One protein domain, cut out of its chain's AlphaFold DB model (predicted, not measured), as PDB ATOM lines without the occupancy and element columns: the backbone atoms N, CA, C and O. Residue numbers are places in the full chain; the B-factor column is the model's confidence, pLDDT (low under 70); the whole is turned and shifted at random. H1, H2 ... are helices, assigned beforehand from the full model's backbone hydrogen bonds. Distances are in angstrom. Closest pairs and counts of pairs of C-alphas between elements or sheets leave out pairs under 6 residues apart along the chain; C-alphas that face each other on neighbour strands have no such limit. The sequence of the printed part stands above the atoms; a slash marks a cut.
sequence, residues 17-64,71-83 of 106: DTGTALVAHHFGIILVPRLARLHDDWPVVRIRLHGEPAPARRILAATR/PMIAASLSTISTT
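Overview. This is residues 17 to 64 and 71 to 83 of the 106 residues of the protein "LysR_substrate domain-containing protein" of Saccharopolyspora erythraea (strain ATCC 11635 / DSM 40517 / JCM 4748 / NBRC 13426 / NCIMB 8594 / NRRL 2338) (UniProt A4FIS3). The model has little regular structure: the longer helix, H2, lies at one end of an elongated shape and the short H1 at the other, with a long winding stretch, residues 25 to 64, that loops beside H1 and then runs out toward the H2 end. The printed part has 61 residues, with two named helices, H1 then H2, and no named strand. The class is all helix, though the helices hold only 21 residues. The whole is extended, with a radius of gyration of the C-alphas of 16.5 A and spans of 49 by 30 by 19 A.

Arrangement. H2, residues 71 to 83, and H1, residues 17 to 24, are apart. In both, every O i to N i+4 pair is within hydrogen-bond range.

Along the chain. H2 measures 18.2 A from C-alpha 71 at (-0.149, -12.525, 22.958) to C-alpha 83 at (1.936, -29.928, 27.843). H1 measures 10.3 A and begins at C-alpha 17, (21.343, -41.461, 17.902).

Size, cuts and confidence. The C-alphas farthest apart, of His 26 and Pro 71, are 49.5 A apart. Residues 65 to 70 are not printed; C-alphas 64 and 71 stand 13.9 A apart across this cut, in the link from H1 to H2. Confidence is low at residues 52 to 53.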
ATOM      1  N   ASP A  17      21.288 -40.387  18.898       90.50
ATOM      2  CA  ASP A  17      21.343 -41.461  17.902       90.50
ATOM      3  C   ASP A  17      22.745 -42.068  17.821       90.50
ATOM      4  O   ASP A  17      22.894 -43.286  17.920       90.50
ATOM      5  N   THR A  18      23.784 -41.228  17.787       92.75
ATOM      6  CA  THR A  18      25.184 -41.677  17.853       92.75
ATOM      7  C   THR A  18      25.461 -42.448  19.147       92.75
ATOM      8  O   THR A  18      26.022 -43.545  19.113       92.75
ATOM      9  N   GLY A  19      25.015 -41.926  20.296       93.88
ATOM     10  CA  GLY A  19      25.141 -42.636  21.570       93.88
ATOM     11  C   GLY A  19      24.411 -43.986  21.578       93.88
ATOM     12  O   GLY A  19      24.917 -44.959  22.134       93.88
ATOM     13  N   THR A  20      23.238 -44.065  20.949       94.44
ATOM     14  CA  THR A  20      22.431 -45.292  20.881       94.44
ATOM     15  C   THR A  20      23.084 -46.344  19.989       94.44
ATOM     16  O   THR A  20      23.137 -47.509  20.381       94.44
ATOM     17  N   ALA A  21      23.655 -45.941  18.852       93.00
ATOM     18  CA  ALA A  21      24.422 -46.829  17.983       93.00
ATOM     19  C   ALA A  21      25.632 -47.438  18.721       93.00
ATOM     20  O   ALA A  21      25.879 -48.638  18.619       93.00
ATOM     21  N   LEU A  22      26.343 -46.652  19.538       94.69
ATOM     22  CA  LEU A  22      27.437 -47.171  20.371       94.69
ATOM     23  C   LEU A  22      26.954 -48.262  21.340       94.69
ATOM     24  O   LEU A  22      27.584 -49.314  21.446       94.69
ATOM     25  N   VAL A  23      25.815 -48.055  22.008       95.19
ATOM     26  CA  VAL A  23      25.221 -49.076  22.889       95.19
ATOM     27  C   VAL A  23      24.799 -50.318  22.102       95.19
ATOM     28  O   VAL A  23      25.082 -51.432  22.542       95.19
ATOM     29  N   ALA A  24      24.180 -50.142  20.931       94.94
ATOM     30  CA  ALA A  24      23.776 -51.243  20.054       94.94
ATOM     31  C   ALA A  24      24.966 -52.112  19.611       94.94
ATOM     32  O   ALA A  24      24.818 -53.320  19.442       94.94
ATOM     33  N   HIS A  25      26.153 -51.516  19.485       94.81
ATOM     34  CA  HIS A  25      27.408 -52.208  19.179       94.81
ATOM     35  C   HIS A  25      28.231 -52.589  20.424       94.81
ATOM     36  O   HIS A  25      29.423 -52.865  20.316       94.81
ATOM     37  N   HIS A  26      27.602 -52.644  21.601       94.50
ATOM     38  CA  HIS A  26      28.200 -53.096  22.862       94.50
ATOM     39  C   HIS A  26      29.328 -52.212  23.429       94.50
ATOM     40  O   HIS A  26      30.091 -52.663  24.283       94.50
ATOM     41  N   PHE A  27      29.395 -50.931  23.057       95.00
ATOM     42  CA  PHE A  27      30.361 -49.968  23.612       95.00
ATOM     43  C   PHE A  27      29.937 -49.359  24.968       95.00
ATOM     44  O   PHE A  27      30.466 -48.332  25.392       95.00
ATOM     45  N   GLY A  28      28.991 -49.987  25.677       93.31
ATOM     46  CA  GLY A  28      28.619 -49.638  27.051       93.31
ATOM     47  C   GLY A  28      27.155 -49.236  27.221       93.31
ATOM     48  O   GLY A  28      26.265 -49.820  26.609       93.31
ATOM     49  N   ILE A  29      26.909 -48.259  28.098       93.31
ATOM     50  CA  ILE A  29      25.578 -47.717  28.406       93.31
ATOM     51  C   ILE A  29      25.583 -46.195  28.290       93.31
ATOM     52  O   ILE A  29      26.614 -45.551  28.483       93.31
ATOM     53  N   ILE A  30      24.409 -45.613  28.053       92.69
ATOM     54  CA  ILE A  30      24.205 -44.162  28.067       92.69
ATOM     55  C   ILE A  30      23.025 -43.791  28.964       92.69
ATOM     56  O   ILE A  30      22.095 -44.574  29.162       92.69
ATOM     57  N   LEU A  31      23.041 -42.565  29.485       90.19
ATOM     58  CA  LEU A  31      21.888 -41.970  30.154       90.19
ATOM     59  C   LEU A  31      21.139 -41.073  29.175       90.19
ATOM     60  O   LEU A  31      21.685 -40.088  28.686       90.19
ATOM     61  N   VAL A  32      19.865 -41.383  28.942       89.88
ATOM     62  CA  VAL A  32      18.989 -40.592  28.070       89.88
ATOM     63  C   VAL A  32      17.844 -39.968  28.872       89.88
ATOM     64  O   VAL A  32      17.221 -40.646  29.697       89.88
ATOM     65  N   PRO A  33      17.501 -38.686  28.644       88.38
ATOM     66  CA  PRO A  33      16.282 -38.109  29.196       88.38
ATOM     67  C   PRO A  33      15.053 -38.900  28.741       88.38
ATOM     68  O   PRO A  33      14.986 -39.370  27.607       88.38
ATOM     69  N   ARG A  34      14.015 -38.983  29.582       86.38
ATOM     70  CA  ARG A  34      12.754 -39.653  29.206       86.38
ATOM     71  C   ARG A  34      12.162 -39.106  27.900       86.38
ATOM     72  O   ARG A  34      11.650 -39.884  27.109       86.38
ATOM     73  N   LEU A  35      12.281 -37.796  27.673       87.44
ATOM     74  CA  LEU A  35      11.767 -37.112  26.481       87.44
ATOM     75  C   LEU A  35      12.651 -37.263  25.231       87.44
ATOM     76  O   LEU A  35      12.268 -36.768  24.175       87.44
ATOM     77  N   ALA A  36      13.820 -37.908  25.325       88.75
ATOM     78  CA  ALA A  36      14.605 -38.229  24.140       88.75
ATOM     79  C   ALA A  36      13.833 -39.236  23.274       88.75
ATOM     80  O   ALA A  36      13.369 -40.272  23.773       88.75
ATOM     81  N   ARG A  37      13.697 -38.898  21.990       87.19
ATOM     82  CA  ARG A  37      13.236 -39.808  20.943       87.19
ATOM     83  C   ARG A  37      14.458 -40.571  20.456       87.19
ATOM     84  O   ARG A  37      15.449 -39.930  20.125       87.19
ATOM     85  N   LEU A  38      14.384 -41.891  20.488       86.38
ATOM     86  CA  LEU A  38      15.410 -42.782  19.954       86.38
ATOM     87  C   LEU A  38      14.775 -43.539  18.790       86.38
ATOM     88  O   LEU A  38      13.570 -43.785  18.833       86.38
ATOM     89  N   HIS A  39      15.563 -43.885  17.778       82.56
ATOM     90  CA  HIS A  39      15.108 -44.790  16.726       82.56
ATOM     91  C   HIS A  39      14.830 -46.186  17.295       82.56
ATOM     92  O   HIS A  39      15.683 -46.756  17.978       82.56
ATOM     93  N   ASP A  40      13.658 -46.736  16.976       79.62
ATOM     94  CA  ASP A  40      13.233 -48.074  17.415       79.62
ATOM     95  C   ASP A  40      13.978 -49.207  16.678       79.62
ATOM     96  O   ASP A  40      13.902 -50.364  17.081       79.62
ATOM     97  N   ASP A  41      14.727 -48.875  15.620       85.25
ATOM     98  CA  ASP A  41      15.442 -49.841  14.775       85.25
ATOM     99  C   ASP A  41      16.709 -50.410  15.439       85.25
ATOM    100  O   ASP A  41      17.243 -51.434  15.006       85.25
ATOM    101  N   TRP A  42      17.214 -49.762  16.494       87.25
ATOM    102  CA  TRP A  42      18.398 -50.232  17.210       87.25
ATOM    103  C   TRP A  42      18.030 -51.314  18.235       87.25
ATOM    104  O   TRP A  42      17.096 -51.115  19.013       87.25
ATOM    105  N   PRO A  43      18.792 -52.423  18.333       91.88
ATOM    106  CA  PRO A  43      18.544 -53.502  19.293       91.88
ATOM    107  C   PRO A  43      18.976 -53.108  20.720       91.88
ATOM    108  O   PRO A  43      19.846 -53.730  21.327       91.88
ATOM    109  N   VAL A  44      18.382 -52.048  21.266       93.12
ATOM    110  CA  VAL A  44      18.660 -51.510  22.603       93.12
ATOM    111  C   VAL A  44      17.398 -51.507  23.458       93.12
ATOM    112  O   VAL A  44      16.281 -51.398  22.959       93.12
ATOM    113  N   VAL A  45      17.569 -51.575  24.778       92.62
ATOM    114  CA  VAL A  45      16.450 -51.497  25.727       92.62
ATOM    115  C   VAL A  45      16.599 -50.266  26.613       92.62
ATOM    116  O   VAL A  45      17.692 -49.939  27.076       92.62
ATOM    117  N   ARG A  46      15.488 -49.575  26.890       91.50
ATOM    118  CA  ARG A  46      15.468 -48.446  27.831       91.50
ATOM    119  C   ARG A  46      15.072 -48.937  29.217       91.50
ATOM    120  O   ARG A  46      13.927 -49.314  29.442       91.50
ATOM    121  N   ILE A  47      16.005 -48.856  30.161       90.12
ATOM    122  CA  ILE A  47      15.750 -49.175  31.568       90.12
ATOM    123  C   ILE A  47      15.446 -47.879  32.319       90.12
ATOM    124  O   ILE A  47      16.211 -46.913  32.262       90.12
ATOM    125  N   ARG A  48      14.314 -47.834  33.027       86.44
ATOM    126  CA  ARG A  48      13.970 -46.681  33.865       86.44
ATOM    127  C   ARG A  48      14.854 -46.676  35.111       86.44
ATOM    128  O   ARG A  48      14.976 -47.686  35.788       86.44
ATOM    129  N   LEU A  49      15.432 -45.523  35.441       84.12
ATOM    130  CA  LEU A  49      16.164 -45.364  36.697       84.12
ATOM    131  C   LEU A  49      15.194 -45.246  37.883       84.12
ATOM    132  O   LEU A  49      14.213 -44.491  37.834       84.12
ATOM    133  N   HIS A  50      15.503 -45.976  38.952       77.19
ATOM    134  CA  HIS A  50      14.796 -45.975  40.234       77.19
ATOM    135  C   HIS A  50      15.716 -45.440  41.348       77.19
ATOM    136  O   HIS A  50      16.926 -45.354  41.159       77.19
ATOM    137  N   GLY A  51      15.140 -45.086  42.502       72.38
ATOM    138  CA  GLY A  51      15.869 -44.555  43.662       72.38
ATOM    139  C   GLY A  51      15.819 -43.029  43.798       72.38
ATOM    140  O   GLY A  51      15.421 -42.322  42.870       72.38
ATOM    141  N   GLU A  52      16.211 -42.539  44.977       68.62
ATOM    142  CA  GLU A  52      16.306 -41.113  45.306       68.62
ATOM    143  C   GLU A  52      17.758 -40.734  45.663       68.62
ATOM    144  O   GLU A  52      18.336 -41.361  46.554       68.62
ATOM    145  N   PRO A  53      18.359 -39.717  45.009       69.94
ATOM    146  CA  PRO A  53      17.807 -38.931  43.905       69.94
ATOM    147  C   PRO A  53      18.049 -39.604  42.546       69.94
ATOM    148  O   PRO A  53      19.191 -39.834  42.141       69.94
ATOM    149  N   ALA A  54      16.983 -39.837  41.780       71.88
ATOM    150  CA  ALA A  54      17.139 -40.127  40.358       71.88
ATOM    151  C   ALA A  54      17.698 -38.877  39.639       71.88
ATOM    152  O   ALA A  54      17.242 -37.765  39.927       71.88
ATOM    153  N   PRO A  55      18.643 -39.013  38.684       77.00
ATOM    154  CA  PRO A  55      19.131 -37.881  37.903       77.00
ATOM    155  C   PRO A  55      17.977 -37.156  37.201       77.00
ATOM    156  O   PRO A  55      17.359 -37.678  36.272       77.00
ATOM    157  N   ALA A  56      17.677 -35.941  37.658       77.62
ATOM    158  CA  ALA A  56      16.598 -35.124  37.130       77.62
ATOM    159  C   ALA A  56      17.160 -33.917  36.377       77.62
ATOM    160  O   ALA A  56      18.056 -33.220  36.856       77.62
ATOM    161  N   ARG A  57      16.588 -33.638  35.202       81.44
ATOM    162  CA  ARG A  57      16.865 -32.418  34.437       81.44
ATOM    163  C   ARG A  57      15.706 -31.444  34.615       81.44
ATOM    164  O   ARG A  57      14.575 -31.764  34.259       81.44
ATOM    165  N   ARG A  58      15.990 -30.246  35.134       85.31
ATOM    166  CA  ARG A  58      15.013 -29.150  35.205       85.31
ATOM    167  C   ARG A  58      14.999 -28.400  33.874       85.31
ATOM    168  O   ARG A  58      16.037 -27.917  33.432       85.31
ATOM    169  N   ILE A  59      13.829 -28.311  33.248       88.00
ATOM    170  CA  ILE A  59      13.601 -27.520  32.033       88.00
ATOM    171  C   ILE A  59      12.905 -26.226  32.452       88.00
ATOM    172  O   ILE A  59      11.968 -26.259  33.249       88.00
ATOM    173  N   LEU A  60      13.383 -25.089  31.950       91.69
ATOM    174  CA  LEU A  60      12.853 -23.764  32.260       91.69
ATOM    175  C   LEU A  60      12.448 -23.063  30.964       91.69
ATOM    176  O   LEU A  60      13.191 -23.100  29.986       91.69
ATOM    177  N   ALA A  61      11.296 -22.396  30.981       91.88
ATOM    178  CA  ALA A  61      10.914 -21.438  29.954       91.88
ATOM    179  C   ALA A  61      11.218 -20.027  30.470       91.88
ATOM    180  O   ALA A  61      10.783 -19.658  31.562       91.88
ATOM    181  N   ALA A  62      11.970 -19.247  29.697       91.50
ATOM    182  CA  ALA A  62      12.345 -17.882  30.044       91.50
ATOM    183  C   ALA A  62      11.951 -16.926  28.918       91.50
ATOM    184  O   ALA A  62      12.058 -17.250  27.737       91.50
ATOM    185  N   THR A  63      11.511 -15.730  29.293       93.69
ATOM    186  CA  THR A  63      11.177 -14.648  28.364       93.69
ATOM    187  C   THR A  63      11.947 -13.400  28.743       93.69
ATOM    188  O   THR A  63      12.269 -13.196  29.914       93.69
ATOM    189  N   ARG A  64      12.175 -12.507  27.777       93.69
ATOM    190  CA  ARG A  64      12.673 -11.163  28.085       93.69
ATOM    191  C   ARG A  64      11.704 -10.449  29.038       93.69
ATOM    192  O   ARG A  64      10.485 -10.585  28.906       93.69
ATOM    193  N   PRO A  71       0.803 -11.433  23.196       96.25
ATOM    194  CA  PRO A  71      -0.149 -12.525  22.958       96.25
ATOM    195  C   PRO A  71       0.489 -13.841  22.492       96.25
ATOM    196  O   PRO A  71       0.240 -14.896  23.067       96.25
ATOM    197  N   MET A  72       1.404 -13.775  21.517       96.44
ATOM    198  CA  MET A  72       2.151 -14.945  21.025       96.44
ATOM    199  C   MET A  72       3.012 -15.625  22.102       96.44
ATOM    200  O   MET A  72       3.120 -16.850  22.133       96.44
ATOM    201  N   ILE A  73       3.636 -14.844  22.988       96.69
ATOM    202  CA  ILE A  73       4.492 -15.365  24.060       96.69
ATOM    203  C   ILE A  73       3.616 -16.006  25.134       96.69
ATOM    204  O   ILE A  73       3.890 -17.134  25.539       96.69
ATOM    205  N   ALA A  74       2.539 -15.331  25.538       96.12
ATOM    206  CA  ALA A  74       1.583 -15.855  26.504       96.12
ATOM    207  C   ALA A  74       0.962 -17.182  26.025       96.12
ATOM    208  O   ALA A  74       0.965 -18.163  26.771       96.12
ATOM    209  N   ALA A  75       0.522 -17.250  24.762       97.44
ATOM    210  CA  ALA A  75      -0.019 -18.468  24.154       97.44
ATOM    211  C   ALA A  75       1.012 -19.610  24.102       97.44
ATOM    212  O   ALA A  75       0.702 -20.753  24.452       97.44
ATOM    213  N   SER A  76       2.261 -19.304  23.733       96.25
ATOM    214  CA  SER A  76       3.343 -20.298  23.699       96.25
ATOM    215  C   SER A  76       3.656 -20.836  25.097       96.25
ATOM    216  O   SER A  76       3.720 -22.047  25.296       96.25
ATOM    217  N   LEU A  77       3.802 -19.948  26.089       96.38
ATOM    218  CA  LEU A  77       4.059 -20.331  27.479       96.38
ATOM    219  C   LEU A  77       2.916 -21.163  28.061       96.38
ATOM    220  O   LEU A  77       3.185 -22.144  28.753       96.38
ATOM    221  N   SER A  78       1.665 -20.796  27.775       95.88
ATOM    222  CA  SER A  78       0.493 -21.578  28.171       95.88
ATOM    223  C   SER A  78       0.556 -22.987  27.576       95.88
ATOM    224  O   SER A  78       0.498 -23.962  28.321       95.88
ATOM    225  N   THR A  79       0.802 -23.105  26.270       96.62
ATOM    226  CA  THR A  79       0.890 -24.401  25.577       96.62
ATOM    227  C   THR A  79       2.005 -25.282  26.142       96.62
ATOM    228  O   THR A  79       1.779 -26.455  26.452       96.62
ATOM    229  N   ILE A  80       3.202 -24.717  26.330       94.88
ATOM    230  CA  ILE A  80       4.346 -25.427  26.915       94.88
ATOM    231  C   ILE A  80       4.017 -25.877  28.340       94.88
ATOM    232  O   ILE A  80       4.285 -27.023  28.687       94.88
ATOM    233  N   SER A  81       3.424 -25.003  29.158       93.44
ATOM    234  CA  SER A  81       3.130 -25.305  30.566       93.44
ATOM    235  C   SER A  81       2.061 -26.387  30.704       93.44
ATOM    236  O   SER A  81       2.245 -27.321  31.483       93.44
ATOM    237  N   THR A  82       0.991 -26.316  29.908       95.31
ATOM    238  CA  THR A  82      -0.063 -27.340  29.870       95.31
ATOM    239  C   THR A  82       0.492 -28.687  29.408       95.31
ATOM    240  O   THR A  82       0.257 -29.709  30.050       95.31
ATOM    241  N   THR A  83       1.299 -28.697  28.341       94.19
ATOM    242  CA  THR A  83       1.936 -29.928  27.843       94.19
ATOM    243  C   THR A  83       2.904 -30.504  28.877       94.19
ATOM    244  O   THR A  83       2.903 -31.706  29.134       94.19
TER     245      THR A  83